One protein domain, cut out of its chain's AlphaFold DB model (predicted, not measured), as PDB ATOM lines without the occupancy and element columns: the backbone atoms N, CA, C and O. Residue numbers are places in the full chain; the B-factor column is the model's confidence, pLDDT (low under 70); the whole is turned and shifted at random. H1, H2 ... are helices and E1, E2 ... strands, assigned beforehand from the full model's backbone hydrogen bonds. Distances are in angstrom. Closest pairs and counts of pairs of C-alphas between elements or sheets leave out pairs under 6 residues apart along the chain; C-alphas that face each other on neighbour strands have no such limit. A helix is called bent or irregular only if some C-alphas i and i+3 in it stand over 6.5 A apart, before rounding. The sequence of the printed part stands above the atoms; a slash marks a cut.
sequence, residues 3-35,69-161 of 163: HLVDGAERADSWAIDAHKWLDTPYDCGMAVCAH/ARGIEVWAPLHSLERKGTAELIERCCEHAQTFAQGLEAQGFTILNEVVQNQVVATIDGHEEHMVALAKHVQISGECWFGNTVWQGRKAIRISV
ATOM      1  N   HIS A   3     -43.220 119.533 278.632       92.62
ATOM      2  CA  HIS A   3     -44.207 120.619 278.658       92.62
ATOM      3  C   HIS A   3     -45.658 120.145 278.437       92.62
ATOM      4  O   HIS A   3     -46.600 120.815 278.836       92.62
ATOM      5  N   LEU A   4     -45.858 118.971 277.818       92.62
ATOM      6  CA  LEU A   4     -47.191 118.400 277.585       92.62
ATOM      7  C   LEU A   4     -47.884 117.940 278.870       92.62
ATOM      8  O   LEU A   4     -49.084 117.682 278.856       92.62
ATOM      9  N   VAL A   5     -47.127 117.801 279.957       93.31
ATOM     10  CA  VAL A   5     -47.634 117.402 281.272       93.31
ATOM     11  C   VAL A   5     -47.414 118.497 282.319       93.31
ATOM     12  O   VAL A   5     -47.417 118.215 283.514       93.31
ATOM     13  N   ASP A   6     -47.224 119.749 281.893       95.88
ATOM     14  CA  ASP A   6     -47.134 120.880 282.819       95.88
ATOM     15  C   ASP A   6     -48.445 121.021 283.609       95.88
ATOM     16  O   ASP A   6     -49.542 121.055 283.046       95.88
ATOM     17  N   GLY A   7     -48.349 121.090 284.938       96.25
ATOM     18  CA  GLY A   7     -49.507 121.109 285.828       96.25
ATOM     19  C   GLY A   7     -49.972 119.724 286.281       96.25
ATOM     20  O   GLY A   7     -50.813 119.652 287.182       96.25
ATOM     21  N   ALA A   8     -49.448 118.633 285.704       93.94
ATOM     22  CA  ALA A   8     -49.804 117.272 286.110       93.94
ATOM     23  C   ALA A   8     -49.360 116.960 287.548       93.94
ATOM     24  O   ALA A   8     -49.966 116.127 288.217       93.94
ATOM     25  N   GLU A   9     -48.349 117.658 288.068       93.69
ATOM     26  CA  GLU A   9     -47.907 117.554 289.462       93.69
ATOM     27  C   GLU A   9     -48.981 117.958 290.483       93.69
ATOM     28  O   GLU A   9     -48.851 117.631 291.658       93.69
ATOM     29  N   ARG A  10     -50.043 118.652 290.047       96.38
ATOM     30  CA  ARG A  10     -51.190 119.015 290.892       96.38
ATOM     31  C   ARG A  10     -52.258 117.922 290.980       96.38
ATOM     32  O   ARG A  10     -53.243 118.117 291.682       96.38
ATOM     33  N   ALA A  11     -52.125 116.833 290.226       97.19
ATOM     34  CA  ALA A  11     -53.089 115.742 290.263       97.19
ATOM     35  C   ALA A  11     -52.895 114.879 291.517       97.19
ATOM     36  O   ALA A  11     -51.770 114.522 291.860       97.19
ATOM     37  N   ASP A  12     -53.997 114.469 292.147       97.56
ATOM     38  CA  ASP A  12     -53.962 113.572 293.310       97.56
ATOM     39  C   ASP A  12     -53.540 112.140 292.946       97.56
ATOM     40  O   ASP A  12     -53.069 111.385 293.800       97.56
ATOM     41  N   SER A  13     -53.698 111.745 291.677       95.81
ATOM     42  CA  SER A  13     -53.253 110.438 291.189       95.81
ATOM     43  C   SER A  13     -52.998 110.405 289.682       95.81
ATOM     44  O   SER A  13     -53.591 111.177 288.925       95.81
ATOM     45  N   TRP A  14     -52.094 109.524 289.250       96.38
ATOM     46  CA  TRP A  14     -51.748 109.256 287.854       96.38
ATOM     47  C   TRP A  14     -51.915 107.762 287.573       96.38
ATOM     48  O   TRP A  14     -51.470 106.929 288.365       96.38
ATOM     49  N   ALA A  15     -52.492 107.424 286.421       95.12
ATOM     50  CA  ALA A  15     -52.519 106.061 285.902       95.12
ATOM     51  C   ALA A  15     -51.570 105.946 284.704       95.12
ATOM     52  O   ALA A  15     -51.566 106.806 283.821       95.12
ATOM     53  N   ILE A  16     -50.759 104.892 284.682       94.00
ATOM     54  CA  ILE A  16     -49.742 104.657 283.657       94.00
ATOM     55  C   ILE A  16     -49.874 103.223 283.162       94.00
ATOM     56  O   ILE A  16     -49.759 102.278 283.939       94.00
ATOM     57  N   ASP A  17     -50.037 103.062 281.855       94.94
ATOM     58  CA  ASP A  17     -49.947 101.766 281.191       94.94
ATOM     59  C   ASP A  17     -48.522 101.582 280.662       94.94
ATOM     60  O   ASP A  17     -48.200 101.992 279.543       94.94
ATOM     61  N   ALA A  18     -47.650 100.985 281.476       92.69
ATOM     62  CA  ALA A  18     -46.267 100.714 281.083       92.69
ATOM     63  C   ALA A  18     -46.208  99.797 279.848       92.69
ATOM     64  O   ALA A  18     -45.401 100.021 278.947       92.69
ATOM     65  N   HIS A  19     -47.168  98.874 279.738       92.94
ATOM     66  CA  HIS A  19     -47.292  97.938 278.616       92.94
ATOM     67  C   HIS A  19     -47.666  98.587 277.273       92.94
ATOM     68  O   HIS A  19     -47.874  97.889 276.283       92.94
ATOM     69  N   LYS A  20     -47.811  99.916 277.234       92.12
ATOM     70  CA  LYS A  20     -47.969 100.671 275.992       92.12
ATOM     71  C   LYS A  20     -46.610 101.106 275.463       92.12
ATOM     72  O   LYS A  20     -46.019 100.432 274.635       92.12
ATOM     73  N   TRP A  21     -46.129 102.263 275.909       90.00
ATOM     74  CA  TRP A  21     -44.980 102.921 275.281       90.00
ATOM     75  C   TRP A  21     -43.664 102.702 276.030       90.00
ATOM     76  O   TRP A  21     -42.615 103.093 275.531       90.00
ATOM     77  N   LEU A  22     -43.711 102.080 277.216       89.12
ATOM     78  CA  LEU A  22     -42.523 101.784 278.021       89.12
ATOM     79  C   LEU A  22     -41.906 100.415 277.692       89.12
ATOM     80  O   LEU A  22     -41.009  99.970 278.400       89.12
ATOM     81  N   ASP A  23     -42.379  99.766 276.625       87.69
ATOM     82  CA  ASP A  23     -41.832  98.504 276.116       87.69
ATOM     83  C   ASP A  23     -41.826  97.376 277.170       87.69
ATOM     84  O   ASP A  23     -40.897  96.578 277.274       87.69
ATOM     85  N   THR A  24     -42.876  97.328 277.999       92.06
ATOM     86  CA  THR A  24     -43.097  96.243 278.964       92.06
ATOM     87  C   THR A  24     -44.159  95.267 278.439       92.06
ATOM     88  O   THR A  24     -45.073  95.684 277.723       92.06
ATOM     89  N   PRO A  25     -44.124  93.977 278.810       90.94
ATOM     90  CA  PRO A  25     -45.187  93.041 278.453       90.94
ATOM     91  C   PRO A  25     -46.521  93.385 279.136       90.94
ATOM     92  O   PRO A  25     -46.574  94.123 280.122       90.94
ATOM     93  N   TYR A  26     -47.613  92.829 278.606       92.31
ATOM     94  CA  TYR A  26     -48.887  92.760 279.323       92.31
ATOM     95  C   TYR A  26     -48.820  91.680 280.422       92.31
ATOM     96  O   TYR A  26     -48.272  90.609 280.174       92.31
ATOM     97  N   ASP A  27     -49.427  91.866 281.598       90.81
ATOM     98  CA  ASP A  27     -50.110  93.059 282.105       90.81
ATOM     99  C   ASP A  27     -49.149  93.996 282.860       90.81
ATOM    100  O   ASP A  27     -48.405  93.573 283.736       90.81
ATOM    101  N   CYS A  28     -49.181  95.303 282.580       92.44
ATOM    102  CA  CYS A  28     -48.312  96.232 283.308       92.44
ATOM    103  C   CYS A  28     -48.920  97.629 283.428       92.44
ATOM    104  O   CYS A  28     -48.758  98.481 282.550       92.44
ATOM    105  N   GLY A  29     -49.686  97.829 284.498       92.31
ATOM    106  CA  GLY A  29     -50.278  99.109 284.874       92.31
ATOM    107  C   GLY A  29     -49.728  99.596 286.213       92.31
ATOM    108  O   GLY A  29     -49.414  98.797 287.098       92.31
ATOM    109  N   MET A  30     -49.618 100.911 286.368       92.81
ATOM    110  CA  MET A  30     -49.171 101.567 287.591       92.81
ATOM    111  C   MET A  30     -50.148 102.674 287.975       92.81
ATOM    112  O   MET A  30     -50.605 103.434 287.122       92.81
ATOM    113  N   ALA A  31     -50.419 102.785 289.273       93.56
ATOM    114  CA  ALA A  31     -51.083 103.935 289.867       93.56
ATOM    115  C   ALA A  31     -50.081 104.655 290.772       93.56
ATOM    116  O   ALA A  31     -49.435 104.027 291.612       93.56
ATOM    117  N   VAL A  32     -49.932 105.961 290.582       94.38
ATOM    118  CA  VAL A  32     -49.116 106.833 291.432       94.38
ATOM    119  C   VAL A  32     -50.075 107.762 292.157       94.38
ATOM    120  O   VAL A  32     -50.819 108.476 291.495       94.38
ATOM    121  N   CYS A  33     -50.080 107.755 293.488       95.38
ATOM    122  CA  CYS A  33     -51.009 108.549 294.296       95.38
ATOM    123  C   CYS A  33     -50.240 109.528 295.184       95.38
ATOM    124  O   CYS A  33     -49.273 109.136 295.837       95.38
ATOM    125  N   ALA A  34     -50.687 110.783 295.231       96.31
ATOM    126  CA  ALA A  34     -50.086 111.836 296.048       96.31
ATOM    127  C   ALA A  34     -50.312 111.613 297.555       96.31
ATOM    128  O   ALA A  34     -49.462 111.986 298.362       96.31
ATOM    129  N   HIS A  35     -51.414 110.944 297.915       96.06
ATOM    130  CA  HIS A  35     -51.821 110.658 299.299       96.06
ATOM    131  C   HIS A  35     -51.777 109.142 299.581       96.06
ATOM    132  O   HIS A  35     -52.817 108.489 299.679       96.06
ATOM    133  N   ALA A  69     -44.382  89.685 290.684       91.06
ATOM    134  CA  ALA A  69     -43.343  90.700 290.839       91.06
ATOM    135  C   ALA A  69     -43.242  91.639 289.613       91.06
ATOM    136  O   ALA A  69     -42.150  91.880 289.104       91.06
ATOM    137  N   ARG A  70     -44.373  92.209 289.163       90.00
ATOM    138  CA  ARG A  70     -44.488  93.073 287.963       90.00
ATOM    139  C   ARG A  70     -43.544  94.286 287.984       90.00
ATOM    140  O   ARG A  70     -43.194  94.824 286.943       90.00
ATOM    141  N   GLY A  71     -43.079  94.704 289.166       91.81
ATOM    142  CA  GLY A  71     -42.061  95.754 289.285       91.81
ATOM    143  C   GLY A  71     -40.746  95.416 288.567       91.81
ATOM    144  O   GLY A  71     -40.084  96.323 288.078       91.81
ATOM    145  N   ILE A  72     -40.395  94.129 288.448       93.62
ATOM    146  CA  ILE A  72     -39.206  93.677 287.709       93.62
ATOM    147  C   ILE A  72     -39.370  93.940 286.208       93.62
ATOM    148  O   ILE A  72     -38.423  94.381 285.564       93.62
ATOM    149  N   GLU A  73     -40.567  93.727 285.663       92.81
ATOM    150  CA  GLU A  73     -40.868  93.929 284.239       92.81
ATOM    151  C   GLU A  73     -40.838  95.404 283.833       92.81
ATOM    152  O   GLU A  73     -40.535  95.709 282.688       92.81
ATOM    153  N   VAL A  74     -41.093  96.320 284.773       93.88
ATOM    154  CA  VAL A  74     -40.895  97.768 284.576       93.88
ATOM    155  C   VAL A  74     -39.429  98.150 284.765       93.88
ATOM    156  O   VAL A  74     -38.875  98.936 283.998       93.88
ATOM    157  N   TRP A  75     -38.784  97.604 285.798       94.88
ATOM    158  CA  TRP A  75     -37.399  97.928 286.126       94.88
ATOM    159  C   TRP A  75     -36.428  97.493 285.026       94.88
ATOM    160  O   TRP A  75     -35.532  98.258 284.689       94.88
ATOM    161  N   ALA A  76     -36.605  96.307 284.443       94.38
ATOM    162  CA  ALA A  76     -35.687  95.752 283.452       94.38
ATOM    163  C   ALA A  76     -35.499  96.641 282.201       94.38
ATOM    164  O   ALA A  76     -34.348  96.979 281.908       94.38
ATOM    165  N   PRO A  77     -36.552  97.080 281.476       92.62
ATOM    166  CA  PRO A  77     -36.382  97.968 280.325       92.62
ATOM    167  C   PRO A  77     -35.879  99.354 280.731       92.62
ATOM    168  O   PRO A  77     -34.992  99.884 280.068       92.62
ATOM    169  N   LEU A  78     -36.354  99.918 281.851       94.25
ATOM    170  CA  LEU A  78     -35.849 101.201 282.362       94.25
ATOM    171  C   LEU A  78     -34.363 101.144 282.728       94.25
ATOM    172  O   LEU A  78     -33.643 102.119 282.531       94.25
ATOM    173  N   HIS A  79     -33.903 100.023 283.281       96.00
ATOM    174  CA  HIS A  79     -32.506  99.823 283.639       96.00
ATOM    175  C   HIS A  79     -31.636  99.580 282.403       96.00
ATOM    176  O   HIS A  79     -30.550 100.134 282.316       96.00
ATOM    177  N   SER A  80     -32.128  98.791 281.444       95.56
ATOM    178  CA  SER A  80     -31.416  98.459 280.205       95.56
ATOM    179  C   SER A  80     -31.263  99.661 279.265       95.56
ATOM    180  O   SER A  80     -30.181  99.908 278.741       95.56
ATOM    181  N   LEU A  81     -32.342 100.421 279.054       94.88
ATOM    182  CA  LEU A  81     -32.350 101.589 278.166       94.88
ATOM    183  C   LEU A  81     -31.830 102.854 278.852       94.88
ATOM    184  O   LEU A  81     -31.434 103.811 278.180       94.88
ATOM    185  N   GLU A  82     -31.868 102.872 280.184       96.12
ATOM    186  CA  GLU A  82     -31.683 104.064 281.001       96.12
ATOM    187  C   GLU A  82     -32.615 105.215 280.576       96.12
ATOM    188  O   GLU A  82     -33.473 105.116 279.695       96.12
ATOM    189  N   ARG A  83     -32.443 106.380 281.202       94.69
ATOM    190  CA  ARG A  83     -33.249 107.563 280.880       94.69
ATOM    191  C   ARG A  83     -33.123 107.979 279.413       94.69
ATOM    192  O   ARG A  83     -34.099 108.440 278.827       94.69
ATOM    193  N   LYS A  84     -31.911 107.885 278.858       96.31
ATOM    194  CA  LYS A  84     -31.608 108.351 277.504       96.31
ATOM    195  C   LYS A  84     -32.252 107.446 276.455       96.31
ATOM    196  O   LYS A  84     -32.962 107.963 275.604       96.31
ATOM    197  N   GLY A  85     -32.083 106.128 276.554       95.62
ATOM    198  CA  GLY A  85     -32.659 105.194 275.589       95.62
ATOM    199  C   GLY A  85     -34.186 105.183 275.626       95.62
ATOM    200  O   GLY A  85     -34.819 105.158 274.574       95.62
ATOM    201  N   THR A  86     -34.801 105.294 276.811       94.50
ATOM    202  CA  THR A  86     -36.263 105.440 276.905       94.50
ATOM    203  C   THR A  86     -36.746 106.728 276.235       94.50
ATOM    204  O   THR A  86     -37.749 106.705 275.527       94.50
ATOM    205  N   ALA A  87     -36.040 107.849 276.421       94.56
ATOM    206  CA  ALA A  87     -36.392 109.104 275.758       94.56
ATOM    207  C   ALA A  87     -36.256 108.999 274.230       94.56
ATOM    208  O   ALA A  87     -37.197 109.349 273.526       94.56
ATOM    209  N   GLU A  88     -35.147 108.448 273.731       94.94
ATOM    210  CA  GLU A  88     -34.901 108.267 272.293       94.94
ATOM    211  C   GLU A  88     -35.945 107.357 271.629       94.94
ATOM    212  O   GLU A  88     -36.391 107.639 270.519       94.94
ATOM    213  N   LEU A  89     -36.376 106.285 272.306       94.50
ATOM    214  CA  LEU A  89     -37.446 105.404 271.827       94.50
ATOM    215  C   LEU A  89     -38.755 106.180 271.626       94.50
ATOM    216  O   LEU A  89     -39.376 106.092 270.566       94.50
ATOM    217  N   ILE A  90     -39.156 106.959 272.632       94.56
ATOM    218  CA  ILE A  90     -40.381 107.769 272.604       94.56
ATOM    219  C   ILE A  90     -40.286 108.846 271.517       94.56
ATOM    220  O   ILE A  90     -41.193 108.982 270.695       94.56
ATOM    221  N   GLU A  91     -39.181 109.593 271.486       94.88
ATOM    222  CA  GLU A  91     -38.956 110.689 270.540       94.88
ATOM    223  C   GLU A  91     -38.978 110.188 269.090       94.88
ATOM    224  O   GLU A  91     -39.694 110.756 268.264       94.88
ATOM    225  N   ARG A  92     -38.339 109.047 268.800       95.88
ATOM    226  CA  ARG A  92     -38.364 108.426 267.467       95.88
ATOM    227  C   ARG A  92     -39.776 108.045 267.015       95.88
ATOM    228  O   ARG A  92     -40.137 108.272 265.863       95.88
ATOM    229  N   CYS A  93     -40.609 107.490 267.900       96.62
ATOM    230  CA  CYS A  93     -42.009 107.202 267.564       96.62
ATOM    231  C   CYS A  93     -42.798 108.482 267.222       96.62
ATOM    232  O   CYS A  93     -43.661 108.450 266.343       96.62
ATOM    233  N   CYS A  94     -42.511 109.609 267.883       96.81
ATOM    234  CA  CYS A  94     -43.118 110.903 267.551       96.81
ATOM    235  C   CYS A  94     -42.651 111.440 266.198       96.81
ATOM    236  O   CYS A  94     -43.481 111.867 265.398       96.81
ATOM    237  N   GLU A  95     -41.350 111.387 265.920       96.94
ATOM    238  CA  GLU A  95     -40.779 111.802 264.632       96.94
ATOM    239  C   GLU A  95     -41.372 110.990 263.474       96.94
ATOM    240  O   GLU A  95     -41.784 111.540 262.448       96.94
ATOM    241  N   HIS A  96     -41.503 109.676 263.655       97.50
ATOM    242  CA  HIS A  96     -42.164 108.807 262.690       97.50
ATOM    243  C   HIS A  96     -43.650 109.143 262.518       97.50
ATOM    244  O   HIS A  96     -44.135 109.133 261.390       97.50
ATOM    245  N   ALA A  97     -44.381 109.485 263.585       98.06
ATOM    246  CA  ALA A  97     -45.778 109.908 263.469       98.06
ATOM    247  C   ALA A  97     -45.921 111.213 262.668       98.06
ATOM    248  O   ALA A  97     -46.793 111.308 261.805       98.06
ATOM    249  N   GLN A  98     -45.034 112.186 262.885       98.19
ATOM    250  CA  GLN A  98     -44.996 113.422 262.096       98.19
ATOM    251  C   GLN A  98     -44.663 113.150 260.625       98.19
ATOM    252  O   GLN A  98     -45.319 113.682 259.732       98.19
ATOM    253  N   THR A  99     -43.696 112.268 260.368       98.00
ATOM    254  CA  THR A  99     -43.324 111.847 259.010       98.00
ATOM    255  C   THR A  99     -44.493 111.151 258.308       98.00
ATOM    256  O   THR A  99     -44.783 111.424 257.145       98.00
ATOM    257  N   PHE A 100     -45.209 110.281 259.027       97.00
ATOM    258  CA  PHE A 100     -46.390 109.592 258.515       97.00
ATOM    259  C   PHE A 100     -47.510 110.578 258.167       97.00
ATOM    260  O   PHE A 100     -48.122 110.461 257.108       97.00
ATOM    261  N   ALA A 101     -47.749 111.578 259.021       98.56
ATOM    262  CA  ALA A 101     -48.728 112.631 258.768       98.56
ATOM    263  C   ALA A 101     -48.396 113.433 257.496       98.56
ATOM    264  O   ALA A 101     -49.250 113.551 256.625       98.56
ATOM    265  N   GLN A 102     -47.144 113.873 257.330       98.44
ATOM    266  CA  GLN A 102     -46.694 114.579 256.119       98.44
ATOM    267  C   GLN A 102     -46.858 113.724 254.853       98.44
ATOM    268  O   GLN A 102     -47.276 114.215 253.802       98.44
ATOM    269  N   GLY A 103     -46.552 112.427 254.945       98.31
ATOM    270  CA  GLY A 103     -46.751 111.483 253.848       98.31
ATOM    271  C   GLY A 103     -48.223 111.339 253.459       98.31
ATOM    272  O   GLY A 103     -48.545 111.350 252.273       98.31
ATOM    273  N   LEU A 104     -49.122 111.252 254.442       98.12
ATOM    274  CA  LEU A 104     -50.567 111.212 254.214       98.12
ATOM    275  C   LEU A 104     -51.084 112.508 253.574       98.12
ATOM    276  O   LEU A 104     -51.843 112.444 252.607       98.12
ATOM    277  N   GLU A 105     -50.648 113.672 254.055       98.62
ATOM    278  CA  GLU A 105     -51.011 114.972 253.470       98.62
ATOM    279  C   GLU A 105     -50.596 115.061 251.998       98.62
ATOM    280  O   GLU A 105     -51.388 115.464 251.147       98.62
ATOM    281  N   ALA A 106     -49.391 114.588 251.663       98.50
ATOM    282  CA  ALA A 106     -48.916 114.526 250.282       98.50
ATOM    283  C   ALA A 106     -49.754 113.590 249.384       98.50
ATOM    284  O   ALA A 106     -49.723 113.730 248.161       98.50
ATOM    285  N   GLN A 107     -50.510 112.655 249.969       97.38
ATOM    286  CA  GLN A 107     -51.456 111.771 249.275       97.38
ATOM    287  C   GLN A 107     -52.907 112.293 249.303       97.38
ATOM    288  O   GLN A 107     -53.820 111.588 248.876       97.38
ATOM    289  N   GLY A 108     -53.136 113.519 249.785       97.81
ATOM    290  CA  GLY A 108     -54.454 114.160 249.802       97.81
ATOM    291  C   GLY A 108     -55.314 113.840 251.025       97.81
ATOM    292  O   GLY A 108     -56.518 114.094 251.001       97.81
ATOM    293  N   PHE A 109     -54.730 113.286 252.090       98.50
ATOM    294  CA  PHE A 109     -55.426 113.159 253.367       98.50
ATOM    295  C   PHE A 109     -55.409 114.482 254.135       98.50
ATOM    296  O   PHE A 109     -54.427 115.220 254.130       98.50
ATOM    297  N   THR A 110     -56.475 114.716 254.886       98.62
ATOM    298  CA  THR A 110     -56.584 115.769 255.891       98.62
ATOM    299  C   THR A 110     -56.273 115.178 257.264       98.62
ATOM    300  O   THR A 110     -56.949 114.246 257.716       98.62
ATOM    301  N   ILE A 111     -55.264 115.721 257.949       98.69
ATOM    302  CA  ILE A 111     -54.930 115.353 259.330       98.69
ATOM    303  C   ILE A 111     -55.886 116.073 260.287       98.69
ATOM    304  O   ILE A 111     -56.069 117.286 260.217       98.69
ATOM    305  N   LEU A 112     -56.537 115.315 261.169       98.50
ATOM    306  CA  LEU A 112     -57.636 115.797 262.013       98.50
ATOM    307  C   LEU A 112     -57.214 116.183 263.434       98.50
ATOM    308  O   LEU A 112     -57.987 116.829 264.147       98.50
ATOM    309  N   ASN A 113     -56.026 115.769 263.868       98.06
ATOM    310  CA  ASN A 113     -55.464 116.111 265.168       98.06
ATOM    311  C   ASN A 113     -54.128 116.834 265.014       98.06
ATOM    312  O   ASN A 113     -53.399 116.628 264.051       98.06
ATOM    313  N   GLU A 114     -53.756 117.606 266.029       97.12
ATOM    314  CA  GLU A 114     -52.364 118.017 266.177       97.12
ATOM    315  C   GLU A 114     -51.513 116.781 266.520       97.12
ATOM    316  O   GLU A 114     -51.811 116.041 267.467       97.12
ATOM    317  N   VAL A 115     -50.469 116.520 265.732       97.44
ATOM    318  CA  VAL A 115     -49.590 115.350 265.896       97.44
ATOM    319  C   VAL A 115     -48.489 115.677 266.907       97.44
ATOM    320  O   VAL A 115     -47.338 115.943 266.566       97.44
ATOM    321  N   VAL A 116     -48.881 115.695 268.181       94.94
ATOM    322  CA  VAL A 116     -48.011 116.061 269.317       94.94
ATOM    323  C   VAL A 116     -47.286 114.845 269.922       94.94
ATOM    324  O   VAL A 116     -46.267 114.982 270.596       94.94
ATOM    325  N   GLN A 117     -47.813 113.639 269.699       95.06
ATOM    326  CA  GLN A 117     -47.259 112.367 270.180       95.06
ATOM    327  C   GLN A 117     -47.206 111.344 269.029       95.06
ATOM    328  O   GLN A 117     -47.119 111.711 267.864       95.06
ATOM    329  N   ASN A 118     -47.280 110.048 269.330       96.12
ATOM    330  CA  ASN A 118     -47.207 108.965 268.349       96.12
ATOM    331  C   ASN A 118     -48.545 108.635 267.649       96.12
ATOM    332  O   ASN A 118     -48.756 107.496 267.231       96.12
ATOM    333  N   GLN A 119     -49.480 109.586 267.576       97.12
ATOM    334  CA  GLN A 119     -50.844 109.352 267.090       97.12
ATOM    335  C   GLN A 119     -51.183 110.258 265.913       97.12
ATOM    336  O   GLN A 119     -51.093 111.482 266.019       97.12
ATOM    337  N   VAL A 120     -51.659 109.645 264.832       98.56
ATOM    338  CA  VAL A 120     -52.151 110.343 263.641       98.56
ATOM    339  C   VAL A 120     -53.582 109.907 263.371       98.56
ATOM    340  O   VAL A 120     -53.877 108.715 263.275       98.56
ATOM    341  N   VAL A 121     -54.479 110.877 263.250       98.69
ATOM    342  CA  VAL A 121     -55.870 110.703 262.850       98.69
ATOM    343  C   VAL A 121     -56.043 111.422 261.527       98.69
ATOM    344  O   VAL A 121     -55.813 112.624 261.443       98.69
ATOM    345  N   ALA A 122     -56.441 110.693 260.494       98.56
ATOM    346  CA  ALA A 122     -56.514 111.234 259.145       98.56
ATOM    347  C   ALA A 122     -57.778 110.774 258.429       98.56
ATOM    348  O   ALA A 122     -58.306 109.692 258.688       98.56
ATOM    349  N   THR A 123     -58.257 111.592 257.506       98.62
ATOM    350  CA  THR A 123     -59.360 111.243 256.613       98.62
ATOM    351  C   THR A 123     -59.118 111.825 255.228       98.62
ATOM    352  O   THR A 123     -58.133 112.524 255.024       98.62
ATOM    353  N   ILE A 124     -60.002 111.548 254.279       98.31
ATOM    354  CA  ILE A 124     -60.039 112.249 252.995       98.31
ATOM    355  C   ILE A 124     -61.369 112.995 252.949       98.31
ATOM    356  O   ILE A 124     -62.426 112.372 253.078       98.31
ATOM    357  N   ASP A 125     -61.316 114.318 252.793       97.81
ATOM    358  CA  ASP A 125     -62.507 115.169 252.787       97.81
ATOM    359  C   ASP A 125     -63.490 114.728 251.686       97.81
ATOM    360  O   ASP A 125     -63.116 114.569 250.523       97.81
ATOM    361  N   GLY A 126     -64.755 114.497 252.055       97.44
ATOM    362  CA  GLY A 126     -65.797 114.011 251.141       97.44
ATOM    363  C   GLY A 126     -65.791 112.493 250.911       97.44
ATOM    364  O   GLY A 126     -66.655 111.976 250.199       97.44
ATOM    365  N   HIS A 127     -64.852 111.765 251.520       97.56
ATOM    366  CA  HIS A 127     -64.694 110.316 251.399       97.56
ATOM    367  C   HIS A 127     -64.608 109.606 252.761       97.56
ATOM    368  O   HIS A 127     -64.148 108.464 252.846       97.56
ATOM    369  N   GLU A 128     -65.095 110.236 253.832       97.94
ATOM    370  CA  GLU A 128     -65.084 109.710 255.202       97.94
ATOM    371  C   GLU A 128     -65.699 108.301 255.296       97.94
ATOM    372  O   GLU A 128     -65.202 107.428 256.012       97.94
ATOM    373  N   GLU A 129     -66.756 108.044 254.524       97.56
ATOM    374  CA  GLU A 129     -67.449 106.751 254.469       97.56
ATOM    375  C   GLU A 129     -66.548 105.591 254.017       97.56
ATOM    376  O   GLU A 129     -66.793 104.434 254.368       97.56
ATOM    377  N   HIS A 130     -65.464 105.878 253.292       97.50
ATOM    378  CA  HIS A 130     -64.535 104.866 252.796       97.50
ATOM    379  C   HIS A 130     -63.411 104.526 253.785       97.50
ATOM    380  O   HIS A 130     -62.720 103.528 253.583       97.50
ATOM    381  N   MET A 131     -63.235 105.283 254.876       98.00
ATOM    382  CA  MET A 131     -62.102 105.098 255.800       98.00
ATOM    383  C   MET A 131     -62.079 103.712 256.459       98.00
ATOM    384  O   MET A 131     -61.016 103.126 256.655       98.00
ATOM    385  N   VAL A 132     -63.254 103.139 256.741       97.88
ATOM    386  CA  VAL A 132     -63.370 101.773 257.281       97.88
ATOM    387  C   VAL A 132     -62.919 100.733 256.251       97.88
ATOM    388  O   VAL A 132     -62.197  99.795 256.593       97.88
ATOM    389  N   ALA A 133     -63.325 100.900 254.990       97.88
ATOM    390  CA  ALA A 133     -62.948  99.997 253.908       97.88
ATOM    391  C   ALA A 133     -61.448 100.087 253.599       97.88
ATOM    392  O   ALA A 133     -60.806  99.052 253.424       97.88
ATOM    393  N   LEU A 134     -60.886 101.300 253.614       97.06
ATOM    394  CA  LEU A 134     -59.453 101.545 253.471       97.06
ATOM    395  C   LEU A 134     -58.653 100.816 254.557       97.06
ATOM    396  O   LEU A 134     -57.776 100.019 254.233       97.06
ATOM    397  N   ALA A 135     -58.991 101.028 255.836       97.69
ATOM    398  CA  ALA A 135     -58.309 100.360 256.944       97.69
ATOM    399  C   ALA A 135     -58.381  98.832 256.812       97.69
ATOM    400  O   ALA A 135     -57.376  98.146 256.968       97.69
ATOM    401  N   LYS A 136     -59.550  98.287 256.449       98.12
ATOM    402  CA  LYS A 136     -59.717  96.845 256.237       98.12
ATOM    403  C   LYS A 136     -58.869  96.321 255.075       98.12
ATOM    404  O   LYS A 136     -58.296  95.241 255.190       98.12
ATOM    405  N   HIS A 137     -58.796  97.055 253.966       97.81
ATOM    406  CA  HIS A 137     -57.978  96.672 252.816       97.81
ATOM    407  C   HIS A 137     -56.499  96.575 253.200       97.81
ATOM    408  O   HIS A 137     -55.859  95.560 252.933       97.81
ATOM    409  N   VAL A 138     -55.995  97.583 253.914       97.00
ATOM    410  CA  VAL A 138     -54.617  97.603 254.408       97.00
ATOM    411  C   VAL A 138     -54.354  96.459 255.389       97.00
ATOM    412  O   VAL A 138     -53.382  95.731 255.224       97.00
ATOM    413  N   GLN A 139     -55.252  96.208 256.343       97.81
ATOM    414  CA  GLN A 139     -55.108  95.085 257.278       97.81
ATOM    415  C   GLN A 139     -55.045  93.722 256.566       97.81
ATOM    416  O   GLN A 139     -54.282  92.853 256.976       97.81
ATOM    417  N   ILE A 140     -55.833  93.527 255.501       98.31
ATOM    418  CA  ILE A 140     -55.837  92.286 254.708       98.31
ATOM    419  C   ILE A 140     -54.549  92.133 253.893       98.31
ATOM    420  O   ILE A 140     -54.105  91.004 253.686       98.31
ATOM    421  N   SER A 141     -53.942  93.236 253.445       97.94
ATOM    422  CA  SER A 141     -52.675  93.191 252.700       97.94
ATOM    423  C   SER A 141     -51.526  92.581 253.513       97.94
ATOM    424  O   SER A 141     -50.613  91.996 252.942       97.94
ATOM    425  N   GLY A 142     -51.577  92.704 254.846       96.56
ATOM    426  CA  GLY A 142     -50.504  92.289 255.747       96.56
ATOM    427  C   GLY A 142     -49.300  93.239 255.779       96.56
ATOM    428  O   GLY A 142     -48.362  92.978 256.525       96.56
ATOM    429  N   GLU A 143     -49.315  94.336 255.016       94.38
ATOM    430  CA  GLU A 143     -48.203  95.297 254.957       94.38
ATOM    431  C   GLU A 143     -48.101  96.149 256.225       94.38
ATOM    432  O   GLU A 143     -47.009  96.409 256.726       94.38
ATOM    433  N   CYS A 144     -49.242  96.584 256.762       94.06
ATOM    434  CA  CYS A 144     -49.310  97.278 258.040       94.06
ATOM    435  C   CYS A 144     -50.689  97.121 258.692       94.06
ATOM    436  O   CYS A 144     -51.649  96.647 258.079       94.06
ATOM    437  N   TRP A 145     -50.787  97.525 259.959       96.00
ATOM    438  CA  TRP A 145     -52.038  97.515 260.702       96.00
ATOM    439  C   TRP A 145     -52.312  98.888 261.311       96.00
ATOM    440  O   TRP A 145     -51.522  99.409 262.095       96.00
ATOM    441  N   PHE A 146     -53.469  99.456 260.985       96.88
ATOM    442  CA  PHE A 146     -54.046 100.592 261.692       96.88
ATOM    443  C   PHE A 146     -55.566 100.463 261.735       96.88
ATOM    444  O   PHE A 146     -56.179  99.763 260.925       96.88
ATOM    445  N   GLY A 147     -56.182 101.121 262.712       95.69
ATOM    446  CA  GLY A 147     -57.625 101.076 262.919       95.69
ATOM    447  C   GLY A 147     -58.365 102.186 262.181       95.69
ATOM    448  O   GLY A 147     -57.776 103.154 261.703       95.69
ATOM    449  N   ASN A 148     -59.691 102.074 262.155       96.62
ATOM    450  CA  ASN A 148     -60.572 103.212 261.901       96.62
ATOM    451  C   ASN A 148     -61.011 103.847 263.230       96.62
ATOM    452  O   ASN A 148     -60.901 103.238 264.296       96.62
ATOM    453  N   THR A 149     -61.491 105.082 263.170       98.06
ATOM    454  CA  THR A 149     -62.045 105.812 264.310       98.06
ATOM    455  C   THR A 149     -63.106 106.814 263.849       98.06
ATOM    456  O   THR A 149     -63.293 107.039 262.652       98.06
ATOM    457  N   VAL A 150     -63.791 107.432 264.809       98.12
ATOM    458  CA  VAL A 150     -64.646 108.600 264.585       98.12
ATOM    459  C   VAL A 150     -64.090 109.749 265.415       98.12
ATOM    460  O   VAL A 150     -64.116 109.704 266.642       98.12
ATOM    461  N   TRP A 151     -63.589 110.782 264.745       97.50
ATOM    462  CA  TRP A 151     -63.001 111.963 265.367       97.50
ATOM    463  C   TRP A 151     -63.898 113.172 265.144       97.50
ATOM    464  O   TRP A 151     -64.121 113.574 264.005       97.50
ATOM    465  N   GLN A 152     -64.447 113.732 266.226       96.62
ATOM    466  CA  GLN A 152     -65.358 114.887 266.171       96.62
ATOM    467  C   GLN A 152     -66.498 114.710 265.143       96.62
ATOM    468  O   GLN A 152     -66.841 115.620 264.395       96.62
ATOM    469  N   GLY A 153     -67.068 113.501 265.077       97.06
ATOM    470  CA  GLY A 153     -68.146 113.148 264.146       97.06
ATOM    471  C   GLY A 153     -67.696 112.739 262.738       97.06
ATOM    472  O   GLY A 153     -68.533 112.332 261.938       97.06
ATOM    473  N   ARG A 154     -66.394 112.783 262.431       97.69
ATOM    474  CA  ARG A 154     -65.839 112.413 261.121       97.69
ATOM    475  C   ARG A 154     -65.217 111.023 261.167       97.69
ATOM    476  O   ARG A 154     -64.397 110.742 262.039       97.69
ATOM    477  N   LYS A 155     -65.587 110.146 260.230       98.50
ATOM    478  CA  LYS A 155     -64.927 108.840 260.078       98.50
ATOM    479  C   LYS A 155     -63.507 109.053 259.555       98.50
ATOM    480  O   LYS A 155     -63.284 109.860 258.652       98.50
ATOM    481  N   ALA A 156     -62.564 108.339 260.147       98.69
ATOM    482  CA  ALA A 156     -61.136 108.528 259.941       98.69
ATOM    483  C   ALA A 156     -60.383 107.206 260.125       98.69
ATOM    484  O   ALA A 156     -60.916 106.234 260.668       98.69
ATOM    485  N   ILE A 157     -59.125 107.183 259.709       98.44
ATOM    486  CA  ILE A 157     -58.143 106.185 260.129       98.44
ATOM    487  C   ILE A 157     -57.361 106.722 261.331       98.44
ATOM    488  O   ILE A 157     -57.152 107.930 261.451       98.44
ATOM    489  N   ARG A 158     -56.949 105.832 262.238       98.19
ATOM    490  CA  ARG A 158     -56.095 106.156 263.387       98.19
ATOM    491  C   ARG A 158     -54.872 105.256 263.384       98.19
ATOM    492  O   ARG A 158     -54.991 104.040 263.546       98.19
ATOM    493  N   ILE A 159     -53.713 105.884 263.279       97.44
ATOM    494  CA  ILE A 159     -52.408 105.245 263.290       97.44
ATOM    495  C   ILE A 159     -51.738 105.543 264.629       97.44
ATOM    496  O   ILE A 159     -51.639 106.698 265.045       97.44
ATOM    497  N   SER A 160     -51.292 104.486 265.302       95.69
ATOM    498  CA  SER A 160     -50.456 104.557 266.497       95.69
ATOM    499  C   SER A 160     -49.073 104.047 266.127       95.69
ATOM    500  O   SER A 160     -48.932 102.868 265.820       95.69
ATOM    501  N   VAL A 161     -48.067 104.916 266.140       95.38
ATOM    502  CA  VAL A 161     -46.692 104.502 265.852       95.38
ATOM    503  C   VAL A 161     -46.082 103.898 267.111       95.38
ATOM    504  O   VAL A 161     -45.869 104.591 268.108       95.38
TER     505      VAL A 161
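This is residues 3 to 35 and 69 to 161 of the 163 residues of an uncharacterized protein of Altererythrobacter sp (UniProt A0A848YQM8). A small, strongly twisted sheet of three strands, E3, E5 and E4, has helix H3 and the long arm H2b over one face. H2b reaches beyond this sheet to a corner where H2 turns into its short arm H2a, and at that far end E1 and E2 lie side by side as a separate two-strand sheet, with the short H1 next to them. The printed part has 126 residues, with three named helices and five named strands in the order E1, H1, E2, H2, E3, H3, E4, E5; both sheets are antiparallel and the class is mixed, helices and strands. The whole is loose, with a radius of gyration of the C-alphas of 17.6 A and spans of 49 by 34 by 24 A.

In the larger sheet, the inner strand E5, residues 154 to 160, is antiparallel to both edge strands: E3, residues 119 to 123, with N 157 and O 122 at 2.8 A, and E4, residues 147 to 151, with N 149 and O 156 at 2.8 A. E4 and E5 form a hairpin. Residues 110 to 111 pair antiparallel with residues 122 to 123 of E3. H3, residues 128 to 141, is on the sheet at a height of 9.3 A, over E5 and only just over E4, where 3 of its C-alphas fall; its closest C-alphas to E5 are those of Glu 128 and Lys 155, 5.0 A apart. E3, H3 and E4 form a split strand-helix-strand unit, two strands of one sheet joined through a helix, with E5 between them in the sheet, and its crossover is right-handed. H2, residues 71 to 106, was assigned as one helix by its hydrogen bonds but is bent, with C-alphas 80 and 83 9.3 A apart; its arms H2a, residues 71 to 80, and H2b, residues 83 to 106, are about perpendicular at 81 degrees. H2b is on the same face as H3, over E3 at a height of 8.0 A and along it at 4 degrees on the local plane; the closest C-alphas are those of Ala 97 and Gln 119, 6.3 A apart. These helices on one face make two layers, yet H2b and H3 are apart. E1, residues 13 to 17, and E2, residues 29 to 33, are antiparallel neighbours, with N 14 and O 32 at 2.8 A. H1, residues 18 to 21, is close to but not clearly touching H2a, the C-alphas of Ala 18 and Val 74 being closest at 7.1 A. In H2b every O i to N i+4 pair is within hydrogen-bond range, in H2a 5 of 6 and in H3 8 of 10, while H1 is too short for such a pair.

E1 begins at C-alpha 13 (-53.253, 110.438, 291.189), and E5, 18.1 A long, ends at C-alpha 160 (-50.456, 104.557, 266.497). H2a is 14.3 A long and H2b 35.1 A, from C-alpha 83 (-33.249, 107.563, 280.880). H3 is 20.8 A long and irregular, with C-alphas 129 and 132 7.0 A apart.

The two C-alphas farthest apart are those of Ala 69 and Gly 126, 51.2 A. Residues 36 to 68 are not printed, and C-alphas 35 and 69 are 23.3 A apart across the cut. The link H2 to E3 is long, with 12 residues. The mean pLDDT of the printed part is 95.9, and no printed residue is under 70.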